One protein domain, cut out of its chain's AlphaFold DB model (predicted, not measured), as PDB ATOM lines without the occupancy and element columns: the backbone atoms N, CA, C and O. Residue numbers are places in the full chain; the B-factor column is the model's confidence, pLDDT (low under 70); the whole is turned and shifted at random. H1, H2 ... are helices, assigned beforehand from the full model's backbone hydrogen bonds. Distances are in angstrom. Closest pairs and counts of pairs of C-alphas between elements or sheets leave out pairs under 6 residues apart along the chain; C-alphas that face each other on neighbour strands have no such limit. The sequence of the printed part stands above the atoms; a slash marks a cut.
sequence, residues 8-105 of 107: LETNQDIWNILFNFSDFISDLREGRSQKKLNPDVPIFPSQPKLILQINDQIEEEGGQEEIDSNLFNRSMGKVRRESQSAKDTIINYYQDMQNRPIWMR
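What this domain is: This is residues 8 to 105 of the 107 residues of an uncharacterized protein of Streblomastix strix (UniProt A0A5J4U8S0). Four helices form an open, flat zigzag of two helix pairs, with few contacts between its parts. H1 and H2 meet near their ends as a V, with a long loop joining them at its corner; H2 then runs through a tight turn into H3, and the chain folds back so that the first part of H4 packs on H3. The printed part has 98 residues, with four named helices in the order H1, H2, H3, H4 and no named strand; its class is all helix. It is loose, with a radius of gyration of the C-alphas of 16.2 A, and spans 46 by 45 by 22 A.

How they stand to each other: H1, residues 8 to 30, and H2, residues 48 to 60, are a helical hairpin: they touch, at a steep tilt of 41 degrees, opposite ways. Their closest C-alphas are those of Arg 29 and Pro 48, 6.1 A apart. H1 touches H2 with residues 25 to 29 alone, and H2 touches H1 with residues 48 to 51 alone. H3, residues 63 to 72, and H2 meet only through their link, and they are near each other, with 6 pairs of C-alphas within 10 A. H3 and H4, residues 77 to 95, touch with 14 pairs of C-alphas within 8 A, at a steep tilt of 49 degrees, opposite ways. Their closest C-alphas are those of Leu 71 and Arg 80, 5.0 A apart, and H4 touches H3 with residues 79 to 87 alone. H1 is apart from H3 and from H4, and H2 is apart from H4. In H1, H2, H3 and H4 every O i to N i+4 pair is within hydrogen-bond range.

Where its parts are: H1, 32.9 A from first to last C-alpha, begins at Leu 8 with its C-alpha at (77.940, 121.835, 127.298) and ends at Glu 30. H2, Pro 48 to Glu 60, is 18.3 A long and begins with C-alpha 48 at (75.529, 107.241, 94.929). H3, Gly 63 to Phe 72, is 14.7 A long. H4, 26.7 A long, runs from Gly 77 to Gln 95, whose C-alpha is at (76.228, 91.004, 106.049).

The domain as a whole: The two C-alphas farthest apart are those of Glu 9 and Arg 105, at 45.8 A. The printed part has no cut. The link from H1 to H2, residues 31 to 47, is long; those from H2 to H3 and from H3 to H4 are tight. Residues 8 to 23 of H1 stand free, as do residues 56 to 62, of which 56 to 60 belong to H2, residues 73 to 78 and residues 98 to 103. The mean pLDDT of the printed part is 83.4; it is under 70 at residues 8 to 10, 36, 74 to 75, 97 and 100 to 105.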
ATOM      1  N   LEU A   8      79.278 122.357 127.578       60.09
ATOM      2  CA  LEU A   8      77.940 121.835 127.298       60.09
ATOM      3  C   LEU A   8      77.300 122.412 126.030       60.09
ATOM      4  O   LEU A   8      76.751 121.642 125.245       60.09
ATOM      5  N   GLU A   9      77.371 123.728 125.816       61.19
ATOM      6  CA  GLU A   9      76.845 124.364 124.598       61.19
ATOM      7  C   GLU A   9      77.638 123.907 123.374       61.19
ATOM      8  O   GLU A   9      77.053 123.517 122.369       61.19
ATOM      9  N   THR A  10      78.964 123.804 123.512       68.38
ATOM     10  CA  THR A  10      79.824 123.274 122.444       68.38
ATOM     11  C   THR A  10      79.477 121.819 122.114       68.38
ATOM     12  O   THR A  10      79.367 121.465 120.943       68.38
ATOM     13  N   ASN A  11      79.218 120.977 123.119       77.88
ATOM     14  CA  ASN A  11      78.821 119.584 122.895       77.88
ATOM     15  C   ASN A  11      77.444 119.450 122.227       77.88
ATOM     16  O   ASN A  11      77.260 118.572 121.384       77.88
ATOM     17  N   GLN A  12      76.478 120.300 122.586       82.06
ATOM     18  CA  GLN A  12      75.156 120.290 121.959       82.06
ATOM     19  C   GLN A  12      75.221 120.775 120.508       82.06
ATOM     20  O   GLN A  12      74.582 120.178 119.641       82.06
ATOM     21  N   ASP A  13      76.013 121.808 120.228       82.56
ATOM     22  CA  ASP A  13      76.208 122.324 118.875       82.56
ATOM     23  C   ASP A  13      76.916 121.302 117.984       82.56
ATOM     24  O   ASP A  13      76.462 121.042 116.869       82.56
ATOM     25  N   ILE A  14      77.960 120.642 118.499       83.25
ATOM     26  CA  ILE A  14      78.622 119.526 117.809       83.25
ATOM     27  C   ILE A  14      77.610 118.418 117.511       83.25
ATOM     28  O   ILE A  14      77.529 117.948 116.378       83.25
ATOM     29  N   TRP A  15      76.797 118.025 118.496       84.75
ATOM     30  CA  TRP A  15      75.797 116.978 118.301       84.75
ATOM     31  C   TRP A  15      74.756 117.364 117.242       84.75
ATOM     32  O   TRP A  15      74.447 116.557 116.368       84.75
ATOM     33  N   ASN A  16      74.265 118.605 117.266       86.06
ATOM     34  CA  ASN A  16      73.318 119.115 116.275       86.06
ATOM     35  C   ASN A  16      73.923 119.134 114.862       86.06
ATOM     36  O   ASN A  16      73.248 118.773 113.897       86.06
ATOM     37  N   ILE A  17      75.189 119.541 114.721       88.31
ATOM     38  CA  ILE A  17      75.893 119.556 113.430       88.31
ATOM     39  C   ILE A  17      76.049 118.133 112.892       88.31
ATOM     40  O   ILE A  17      75.708 117.885 111.737       88.31
ATOM     41  N   LEU A  18      76.505 117.193 113.725       87.31
ATOM     42  CA  LEU A  18      76.671 115.791 113.333       87.31
ATOM     43  C   LEU A  18      75.333 115.138 112.968       87.31
ATOM     44  O   LEU A  18      75.259 114.404 111.985       87.31
ATOM     45  N   PHE A  19      74.267 115.449 113.709       87.44
ATOM     46  CA  PHE A  19      72.917 114.979 113.408       87.44
ATOM     47  C   PHE A  19      72.438 115.486 112.040       87.44
ATOM     48  O   PHE A  19      72.055 114.692 111.184       87.44
ATOM     49  N   ASN A  20      72.548 116.794 111.787       87.88
ATOM     50  CA  ASN A  20      72.168 117.382 110.500       87.88
ATOM     51  C   ASN A  20      73.017 116.845 109.340       87.88
ATOM     52  O   ASN A  20      72.512 116.661 108.232       87.88
ATOM     53  N   PHE A  21      74.307 116.599 109.581       88.62
ATOM     54  CA  PHE A  21      75.194 116.002 108.590       88.62
ATOM     55  C   PHE A  21      74.765 114.570 108.263       88.62
ATOM     56  O   PHE A  21      74.619 114.239 107.090       88.62
ATOM     57  N   SER A  22      74.473 113.748 109.274       87.38
ATOM     58  CA  SER A  22      73.950 112.389 109.091       87.38
ATOM     59  C   SER A  22      72.658 112.375 108.266       87.38
ATOM     60  O   SER A  22      72.548 111.608 107.308       87.38
ATOM     61  N   ASP A  23      71.709 113.262 108.580       88.62
ATOM     62  CA  ASP A  23      70.464 113.411 107.814       88.62
ATOM     63  C   ASP A  23      70.741 113.801 106.354       88.62
ATOM     64  O   ASP A  23      70.155 113.237 105.427       88.62
ATOM     65  N   PHE A  24      71.685 114.717 106.126       89.62
ATOM     66  CA  PHE A  24      72.093 115.105 104.780       89.62
ATOM     67  C   PHE A  24      72.707 113.936 103.992       89.62
ATOM     68  O   PHE A  24      72.353 113.743 102.828       89.62
ATOM     69  N   ILE A  25      73.568 113.120 104.611       90.38
ATOM     70  CA  ILE A  25      74.121 111.909 103.981       90.38
ATOM     71  C   ILE A  25      73.014 110.898 103.656       90.38
ATOM     72  O   ILE A  25      73.038 110.285 102.585       90.38
ATOM     73  N   SER A  26      72.022 110.736 104.534       89.31
ATOM     74  CA  SER A  26      70.868 109.869 104.268       89.31
ATOM     75  C   SER A  26      70.073 110.354 103.057       89.31
ATOM     76  O   SER A  26      69.780 109.573 102.150       89.31
ATOM     77  N   ASP A  27      69.806 111.658 102.980       91.19
ATOM     78  CA  ASP A  27      69.121 112.251 101.834       91.19
ATOM     79  C   ASP A  27      69.944 112.113 100.543       91.19
ATOM     80  O   ASP A  27      69.377 111.845  99.486       91.19
ATOM     81  N   LEU A  28      71.278 112.239 100.591       92.12
ATOM     82  CA  LEU A  28      72.145 111.954  99.439       92.12
ATOM     83  C   LEU A  28      72.037 110.494  98.987       92.12
ATOM     84  O   LEU A  28      72.055 110.226  97.785       92.12
ATOM     85  N   ARG A  29      71.913 109.551  99.922       90.50
ATOM     86  CA  ARG A  29      71.811 108.118  99.624       90.50
ATOM     87  C   ARG A  29      70.469 107.759  99.002       90.50
ATOM     88  O   ARG A  29      70.441 107.043  98.004       90.50
ATOM     89  N   GLU A  30      69.374 108.247  99.563       90.69
ATOM     90  CA  GLU A  30      68.014 107.866  99.157       90.69
ATOM     91  C   GLU A  30      67.441 108.787  98.069       90.69
ATOM     92  O   GLU A  30      66.540 108.407  97.319       90.69
ATOM     93  N   GLY A  31      68.013 109.981  97.929       90.56
ATOM     94  CA  GLY A  31      67.394 111.093  97.230       90.56
ATOM     95  C   GLY A  31      66.381 111.801  98.126       90.56
ATOM     96  O   GLY A  31      65.757 111.212  99.009       90.56
ATOM     97  N   ARG A  32      66.172 113.089  97.866       89.19
ATOM     98  CA  ARG A  32      65.207 113.904  98.593       89.19
ATOM     99  C   ARG A  32      64.013 114.222  97.705       89.19
ATOM    100  O   ARG A  32      64.148 114.899  96.688       89.19
ATOM    101  N   SER A  33      62.837 113.752  98.113       85.75
ATOM    102  CA  SER A  33      61.555 114.067  97.474       85.75
ATOM    103  C   SER A  33      60.810 115.179  98.217       85.75
ATOM    104  O   SER A  33      61.098 115.481  99.377       85.75
ATOM    105  N   GLN A  34      59.839 115.802  97.546       81.38
ATOM    106  CA  GLN A  34      59.038 116.874  98.131       81.38
ATOM    107  C   GLN A  34      58.216 116.347  99.316       81.38
ATOM    108  O   GLN A  34      57.242 115.611  99.143       81.38
ATOM    109  N   LYS A  35      58.578 116.749 100.537       71.94
ATOM    110  CA  LYS A  35      57.784 116.451 101.734       71.94
ATOM    111  C   LYS A  35      56.639 117.463 101.815       71.94
ATOM    112  O   LYS A  35      56.881 118.664 101.813       71.94
ATOM    113  N   LYS A  36      55.387 116.994 101.941       61.19
ATOM    114  CA  LYS A  36      54.184 117.858 102.052       61.19
ATOM    115  C   LYS A  36      54.287 118.932 103.144       61.19
ATOM    116  O   LYS A  36      53.625 119.955 103.036       61.19
ATOM    117  N   LEU A  37      55.077 118.677 104.184       72.94
ATOM    118  CA  LEU A  37      55.246 119.571 105.329       72.94
ATOM    119  C   LEU A  37      56.328 120.640 105.115       72.94
ATOM    120  O   LEU A  37      56.263 121.677 105.763       72.94
ATOM    121  N   ASN A  38      57.271 120.429 104.188       72.00
ATOM    122  CA  ASN A  38      58.380 121.351 103.940       72.00
ATOM    123  C   ASN A  38      58.548 121.561 102.419       72.00
ATOM    124  O   ASN A  38      59.399 120.915 101.801       72.00
ATOM    125  N   PRO A  39      57.722 122.426 101.800       76.94
ATOM    126  CA  PRO A  39      57.718 122.629 100.351       76.94
ATOM    127  C   PRO A  39      58.989 123.307  99.816       76.94
ATOM    128  O   PRO A  39      59.308 123.127  98.646       76.94
ATOM    129  N   ASP A  40      59.732 124.026 100.661       84.31
ATOM    130  CA  ASP A  40      60.899 124.824 100.253       84.31
ATOM    131  C   ASP A  40      62.222 124.038 100.237       84.31
ATOM    132  O   ASP A  40      63.299 124.606 100.054       84.31
ATOM    133  N   VAL A  41      62.176 122.723 100.459       83.69
ATOM    134  CA  VAL A  41      63.389 121.906 100.545       83.69
ATOM    135  C   VAL A  41      63.824 121.468  99.141       83.69
ATOM    136  O   VAL A  41      62.993 120.971  98.378       83.69
ATOM    137  N   PRO A  42      65.117 121.600  98.782       83.62
ATOM    138  CA  PRO A  42      65.601 121.222  97.458       83.62
ATOM    139  C   PRO A  42      65.387 119.731  97.188       83.62
ATOM    140  O   PRO A  42      65.720 118.889  98.020       83.62
ATOM    141  N   ILE A  43      64.851 119.422  96.009       90.75
ATOM    142  CA  ILE A  43      64.571 118.062  95.539       90.75
ATOM    143  C   ILE A  43      65.760 117.584  94.710       90.75
ATOM    144  O   ILE A  43      66.230 118.302  93.826       90.75
ATOM    145  N   PHE A  44      66.223 116.365  94.961       90.62
ATOM    146  CA  PHE A  44      67.295 115.754  94.179       90.62
ATOM    147  C   PHE A  44      67.194 114.222  94.201       90.62
ATOM    148  O   PHE A  44      66.727 113.654  95.188       90.62
ATOM    149  N   PRO A  45      67.608 113.528  93.126       94.00
ATOM    150  CA  PRO A  45      67.659 112.069  93.120       94.00
ATOM    151  C   PRO A  45      68.801 111.554  94.008       94.00
ATOM    152  O   PRO A  45      69.698 112.311  94.369       94.00
ATOM    153  N   SER A  46      68.800 110.252  94.307       94.00
ATOM    154  CA  SER A  46      69.933 109.578  94.955       94.00
ATOM    155  C   SER A  46      71.257 109.900  94.241       94.00
ATOM    156  O   SER A  46      71.336 109.882  93.008       94.00
ATOM    157  N   GLN A  47      72.298 110.196  95.020       93.81
ATOM    158  CA  GLN A  47      73.632 110.596  94.568       93.81
ATOM    159  C   GLN A  47      74.698 109.570  95.001       93.81
ATOM    160  O   GLN A  47      75.590 109.887  95.792       93.81
ATOM    161  N   PRO A  48      74.672 108.335  94.464       90.12
ATOM    162  CA  PRO A  48      75.529 107.241  94.929       90.12
ATOM    163  C   PRO A  48      77.029 107.528  94.775       90.12
ATOM    164  O   PRO A  48      77.824 107.069  95.587       90.12
ATOM    165  N   LYS A  49      77.430 108.326  93.774       93.75
ATOM    166  CA  LYS A  49      78.835 108.729  93.589       93.75
ATOM    167  C   LYS A  49      79.365 109.559  94.760       93.75
ATOM    168  O   LYS A  49      80.489 109.329  95.183       93.75
ATOM    169  N   LEU A  50      78.554 110.482  95.283       92.94
ATOM    170  CA  LEU A  50      78.945 111.299  96.433       92.94
ATOM    171  C   LEU A  50      79.035 110.448  97.698       92.94
ATOM    172  O   LEU A  50      79.969 110.613  98.467       92.94
ATOM    173  N   ILE A  51      78.113 109.498  97.886       91.00
ATOM    174  CA  ILE A  51      78.164 108.572  99.027       91.00
ATOM    175  C   ILE A  51      79.456 107.755  99.027       91.00
ATOM    176  O   ILE A  51      80.067 107.601 100.077       91.00
ATOM    177  N   LEU A  52      79.889 107.262  97.863       90.00
ATOM    178  CA  LEU A  52      81.159 106.542  97.755       90.00
ATOM    179  C   LEU A  52      82.341 107.436  98.145       90.00
ATOM    180  O   LEU A  52      83.133 107.038  98.985       90.00
ATOM    181  N   GLN A  53      82.398 108.664  97.624       91.94
ATOM    182  CA  GLN A  53      83.457 109.617  97.978       91.94
ATOM    183  C   GLN A  53      83.476 109.955  99.472       91.94
ATOM    184  O   GLN A  53      84.543 110.096 100.053       91.94
ATOM    185  N   ILE A  54      82.305 110.081 100.093       91.06
ATOM    186  CA  ILE A  54      82.187 110.378 101.523       91.06
ATOM    187  C   ILE A  54      82.630 109.180 102.359       91.06
ATOM    188  O   ILE A  54      83.341 109.368 103.337       91.06
ATOM    189  N   ASN A  55      82.264 107.957 101.970       89.38
ATOM    190  CA  ASN A  55      82.762 106.756 102.639       89.38
ATOM    191  C   ASN A  55      84.292 106.656 102.536       89.38
ATOM    192  O   ASN A  55      84.935 106.375 103.540       89.38
ATOM    193  N   ASP A  56      84.860 106.923 101.354       90.25
ATOM    194  CA  ASP A  56      86.312 106.910 101.146       90.25
ATOM    195  C   ASP A  56      87.006 107.960 102.031       90.25
ATOM    196  O   ASP A  56      88.005 107.651 102.668       90.25
ATOM    197  N   GLN A  57      86.446 109.172 102.137       91.62
ATOM    198  CA  GLN A  57      86.976 110.229 103.009       91.62
ATOM    199  C   GLN A  57      86.871 109.889 104.498       91.62
ATOM    200  O   GLN A  57      87.804 110.145 105.249       91.62
ATOM    201  N   ILE A  58      85.742 109.324 104.936       89.38
ATOM    202  CA  ILE A  58      85.557 108.910 106.335       89.38
ATOM    203  C   ILE A  58      86.591 107.848 106.710       89.38
ATOM    204  O   ILE A  58      87.146 107.903 107.802       89.38
ATOM    205  N   GLU A  59      86.860 106.897 105.816       90.94
ATOM    206  CA  GLU A  59      87.875 105.872 106.052       90.94
ATOM    207  C   GLU A  59      89.299 106.445 105.985       90.94
ATOM    208  O   GLU A  59      90.122 106.118 106.833       90.94
ATOM    209  N   GLU A  60      89.593 107.337 105.031       94.50
ATOM    210  CA  GLU A  60      90.902 108.002 104.917       94.50
ATOM    211  C   GLU A  60      91.267 108.785 106.190       94.50
ATOM    212  O   GLU A  60      92.425 108.782 106.608       94.50
ATOM    213  N   GLU A  61      90.274 109.393 106.844       93.62
ATOM    214  CA  GLU A  61      90.426 110.124 108.110       93.62
ATOM    215  C   GLU A  61      90.314 109.225 109.361       93.62
ATOM    216  O   GLU A  61      90.335 109.715 110.492       93.62
ATOM    217  N   GLY A  62      90.222 107.902 109.192       92.75
ATOM    218  CA  GLY A  62      90.275 106.932 110.287       92.75
ATOM    219  C   GLY A  62      88.950 106.697 111.021       92.75
ATOM    220  O   GLY A  62      88.928 106.479 112.236       92.75
ATOM    221  N   GLY A  63      87.817 106.769 110.317       89.19
ATOM    222  CA  GLY A  63      86.491 106.604 110.916       89.19
ATOM    223  C   GLY A  63      86.288 105.250 111.608       89.19
ATOM    224  O   GLY A  63      85.659 105.182 112.670       89.19
ATOM    225  N   GLN A  64      86.846 104.164 111.062       89.19
ATOM    226  CA  GLN A  64      86.761 102.839 111.681       89.19
ATOM    227  C   GLN A  64      87.652 102.737 112.931       89.19
ATOM    228  O   GLN A  64      87.232 102.169 113.948       89.19
ATOM    229  N   GLU A  65      88.844 103.331 112.892       92.12
ATOM    230  CA  GLU A  65      89.771 103.438 114.017       92.12
ATOM    231  C   GLU A  65      89.171 104.257 115.161       92.12
ATOM    232  O   GLU A  65      89.340 103.897 116.330       92.12
ATOM    233  N   GLU A  66      88.434 105.327 114.856       90.06
ATOM    234  CA  GLU A  66      87.742 106.130 115.861       90.06
ATOM    235  C   GLU A  66      86.639 105.324 116.565       90.06
ATOM    236  O   GLU A  66      86.550 105.342 117.800       90.06
ATOM    237  N   ILE A  67      85.828 104.566 115.813       88.75
ATOM    238  CA  ILE A  67      84.808 103.667 116.383       88.75
ATOM    239  C   ILE A  67      85.462 102.651 117.324       88.75
ATOM    240  O   ILE A  67      85.000 102.464 118.454       88.75
ATOM    241  N   ASP A  68      86.547 102.012 116.884       90.25
ATOM    242  CA  ASP A  68      87.246 101.013 117.685       90.25
ATOM    243  C   ASP A  68      87.898 101.632 118.930       90.25
ATOM    244  O   ASP A  68      87.734 101.108 120.035       90.25
ATOM    245  N   SER A  69      88.553 102.787 118.805       89.25
ATOM    246  CA  SER A  69      89.141 103.521 119.932       89.25
ATOM    247  C   SER A  69      88.094 103.864 120.999       89.25
ATOM    248  O   SER A  69      88.281 103.596 122.194       89.25
ATOM    249  N   ASN A  70      86.937 104.371 120.570       86.94
ATOM    250  CA  ASN A  70      85.840 104.744 121.458       86.94
ATOM    251  C   ASN A  70      85.163 103.537 122.138       86.94
ATOM    252  O   ASN A  70      84.632 103.677 123.244       86.94
ATOM    253  N   LEU A  71      85.232 102.336 121.550       86.38
ATOM    254  CA  LEU A  71      84.783 101.093 122.195       86.38
ATOM    255  C   LEU A  71      85.687 100.663 123.357       86.38
ATOM    256  O   LEU A  71      85.190 100.170 124.377       86.38
ATOM    257  N   PHE A  72      87.002 100.845 123.217       81.88
ATOM    258  CA  PHE A  72      87.980 100.488 124.250       81.88
ATOM    259  C   PHE A  72      88.121 101.558 125.341       81.88
ATOM    260  O   PHE A  72      88.574 101.251 126.452       81.88
ATOM    261  N   ASN A  73      87.697 102.793 125.068       78.88
ATOM    262  CA  ASN A  73      87.739 103.880 126.034       78.88
ATOM    263  C   ASN A  73      86.725 103.664 127.181       78.88
ATOM    264  O   ASN A  73      85.508 103.636 126.996       78.88
ATOM    265  N   ARG A  74      87.230 103.503 128.413       64.69
ATOM    266  CA  ARG A  74      86.420 103.146 129.596       64.69
ATOM    267  C   ARG A  74      85.650 104.315 130.221       64.69
ATOM    268  O   ARG A  74      84.829 104.070 131.101       64.69
ATOM    269  N   SER A  75      85.912 105.558 129.819       65.62
ATOM    270  CA  SER A  75      85.435 106.750 130.538       65.62
ATOM    271  C   SER A  75      84.062 107.278 130.099       65.62
ATOM    272  O   SER A  75      83.501 108.114 130.800       65.62
ATOM    273  N   MET A  76      83.465 106.785 129.003       70.62
ATOM    274  CA  MET A  76      82.198 107.328 128.486       70.62
ATOM    275  C   MET A  76      81.193 106.249 128.063       70.62
ATOM    276  O   MET A  76      81.159 105.802 126.919       70.62
ATOM    277  N   GLY A  77      80.291 105.868 128.974       75.88
ATOM    278  CA  GLY A  77      79.273 104.840 128.714       75.88
ATOM    279  C   GLY A  77      78.253 105.185 127.615       75.88
ATOM    280  O   GLY A  77      77.679 104.276 127.019       75.88
ATOM    281  N   LYS A  78      78.007 106.474 127.325       80.00
ATOM    282  CA  LYS A  78      77.171 106.886 126.180       80.00
ATOM    283  C   LYS A  78      77.931 106.701 124.867       80.00
ATOM    284  O   LYS A  78      77.450 105.967 124.020       80.00
ATOM    285  N   VAL A  79      79.129 107.277 124.757       81.25
ATOM    286  CA  VAL A  79      79.981 107.176 123.559       81.25
ATOM    287  C   VAL A  79      80.230 105.719 123.188       81.25
ATOM    288  O   VAL A  79      79.956 105.328 122.065       81.25
ATOM    289  N   ARG A  80      80.588 104.870 124.157       83.75
ATOM    290  CA  ARG A  80      80.768 103.434 123.914       83.75
ATOM    291  C   ARG A  80      79.506 102.743 123.374       83.75
ATOM    292  O   ARG A  80      79.623 101.837 122.554       83.75
ATOM    293  N   ARG A  81      78.307 103.125 123.837       85.56
ATOM    294  CA  ARG A  81      77.046 102.573 123.303       85.56
ATOM    295  C   ARG A  81      76.814 103.010 121.860       85.56
ATOM    296  O   ARG A  81      76.458 102.163 121.050       85.56
ATOM    297  N   GLU A  82      77.054 104.280 121.547       85.06
ATOM    298  CA  GLU A  82      76.943 104.789 120.173       85.06
ATOM    299  C   GLU A  82      77.961 104.105 119.248       85.06
ATOM    300  O   GLU A  82      77.588 103.623 118.184       85.06
ATOM    301  N   SER A  83      79.218 103.947 119.680       86.94
ATOM    302  CA  SER A  83      80.249 103.237 118.912       86.94
ATOM    303  C   SER A  83      79.906 101.764 118.689       86.94
ATOM    304  O   SER A  83      80.129 101.244 117.597       86.94
ATOM    305  N   GLN A  84      79.313 101.087 119.680       88.94
ATOM    306  CA  GLN A  84      78.833  99.715 119.498       88.94
ATOM    307  C   GLN A  84      77.693  99.660 118.479       88.94
ATOM    308  O   GLN A  84      77.731  98.832 117.577       88.94
ATOM    309  N   SER A  85      76.725 100.577 118.575       89.38
ATOM    310  CA  SER A  85      75.617 100.669 117.618       89.38
ATOM    311  C   SER A  85      76.113 100.946 116.197       89.38
ATOM    312  O   SER A  85      75.633 100.328 115.247       89.38
ATOM    313  N   ALA A  86      77.089 101.842 116.038       86.62
ATOM    314  CA  ALA A  86      77.723 102.127 114.754       86.62
ATOM    315  C   ALA A  86      78.413 100.878 114.185       86.62
ATOM    316  O   ALA A  86      78.154 100.499 113.043       86.62
ATOM    317  N   LYS A  87      79.213 100.179 115.003       88.00
ATOM    318  CA  LYS A  87      79.889  98.935 114.609       88.00
ATOM    319  C   LYS A  87      78.902  97.843 114.195       88.00
ATOM    320  O   LYS A  87      79.078  97.231 113.144       88.00
ATOM    321  N   ASP A  88      77.840  97.642 114.970       89.19
ATOM    322  CA  ASP A  88      76.792  96.665 114.663       89.19
ATOM    323  C   ASP A  88      76.063  97.024 113.359       89.19
ATOM    324  O   ASP A  88      75.771  96.152 112.543       89.19
ATOM    325  N   THR A  89      75.817  98.313 113.118       86.69
ATOM    326  CA  THR A  89      75.164  98.811 111.897       86.69
ATOM    327  C   THR A  89      76.028  98.570 110.660       86.69
ATOM    328  O   THR A  89      75.522  98.072 109.654       86.69
ATOM    329  N   ILE A  90      77.332  98.856 110.738       85.00
ATOM    330  CA  ILE A  90      78.296  98.589 109.659       85.00
ATOM    331  C   ILE A  90      78.359  97.088 109.354       85.00
ATOM    332  O   ILE A  90      78.280  96.682 108.192       85.00
ATOM    333  N   ILE A  91      78.445  96.247 110.391       84.56
ATOM    334  CA  ILE A  91      78.455  94.787 110.234       84.56
ATOM    335  C   ILE A  91      77.163  94.311 109.564       84.56
ATOM    336  O   ILE A  91      77.228  93.573 108.584       84.56
ATOM    337  N   ASN A  92      76.000  94.752 110.048       83.75
ATOM    338  CA  ASN A  92      74.705  94.372 109.482       83.75
ATOM    339  C   ASN A  92      74.575  94.800 108.015       83.75
ATOM    340  O   ASN A  92      74.094  94.021 107.192       83.75
ATOM    341  N   TYR A  93      75.051  96.002 107.669       82.94
ATOM    342  CA  TYR A  93      75.068  96.488 106.291       82.94
ATOM    343  C   TYR A  93      75.870  95.555 105.379       82.94
ATOM    344  O   TYR A  93      75.368  95.142 104.340       82.94
ATOM    345  N   TYR A  94      77.080  95.157 105.778       79.38
ATOM    346  CA  TYR A  94      77.922  94.279 104.961       79.38
ATOM    347  C   TYR A  94      77.537  92.796 105.014       79.38
ATOM    348  O   TYR A  94      77.906  92.035 104.119       79.38
ATOM    349  N   GLN A  95      76.787  92.356 106.024       80.12
ATOM    350  CA  GLN A  95      76.228  91.004 106.049       80.12
ATOM    351  C   GLN A  95      75.144  90.808 104.983       80.12
ATOM    352  O   GLN A  95      75.029  89.698 104.445       80.12
ATOM    353  N   ASP A  96      74.409  91.868 104.628       79.75
ATOM    354  CA  ASP A  96      73.493  91.851 103.490       79.75
ATOM    355  C   ASP A  96      74.269  91.564 102.195       79.75
ATOM    356  O   ASP A  96      75.148  92.314 101.760       79.75
ATOM    357  N   MET A  97      73.931  90.442 101.556       67.12
ATOM    358  CA  MET A  97      74.581  89.970 100.333       67.12
ATOM    359  C   MET A  97      74.512  90.983  99.185       67.12
ATOM    360  O   MET A  97      75.401  90.983  98.330       67.12
ATOM    361  N   GLN A  98      73.503  91.860  99.162       75.56
ATOM    362  CA  GLN A  98      73.393  92.910  98.147       75.56
ATOM    363  C   GLN A  98      74.433  94.020  98.349       75.56
ATOM    364  O   GLN A  98      74.929  94.578  97.369       75.56
ATOM    365  N   ASN A  99      74.825  94.265  99.601       71.56
ATOM    366  CA  ASN A  99      75.728  95.335 100.023       71.56
ATOM    367  C   ASN A  99      77.161  94.854 100.290       71.56
ATOM    368  O   ASN A  99      78.041  95.669 100.565       71.56
ATOM    369  N   ARG A 100      77.435  93.544 100.173       69.88
ATOM    370  CA  ARG A 100      78.802  93.020 100.295       69.88
ATOM    371  C   ARG A 100      79.736  93.695  99.294       69.88
ATOM    372  O   ARG A 100      79.434  93.644  98.091       69.88
ATOM    373  N   PRO A 101      80.897  94.206  99.745       63.97
ATOM    374  CA  PRO A 101      81.959  94.633  98.852       63.97
ATOM    375  C   PRO A 101      82.342  93.481  97.925       63.97
ATOM    376  O   PRO A 101      82.310  92.316  98.327       63.97
ATOM    377  N   ILE A 102      82.727  93.786  96.686       65.44
ATOM    378  CA  ILE A 102      83.070  92.769  95.676       65.44
ATOM    379  C   ILE A 102      84.165  91.814  96.191       65.44
ATOM    380  O   ILE A 102      84.094  90.613  95.942       65.44
ATOM    381  N   TRP A 103      85.107  92.318  96.992       65.38
ATOM    382  CA  TRP A 103      86.186  91.535  97.600       65.38
ATOM    383  C   TRP A 103      85.736  90.573  98.722       65.38
ATOM    384  O   TRP A 103      86.485  89.671  99.075       65.38
ATOM    385  N   MET A 104      84.510  90.695  99.251       62.84
ATOM    386  CA  MET A 104      83.920  89.760 100.231       62.84
ATOM    387  C   MET A 104      83.050  88.656  99.595       62.84
ATOM    388  O   MET A 104      82.478  87.830 100.310       62.84
ATOM    389  N   ARG A 105      82.881  88.640  98.265       60.94
ATOM    390  CA  ARG A 105      81.973  87.707  97.559       60.94
ATOM    391  C   ARG A 105      82.653  86.423  97.051       60.94
ATOM    392  O   ARG A 105      82.033  85.685  96.296       60.94
TER     393      ARG A 105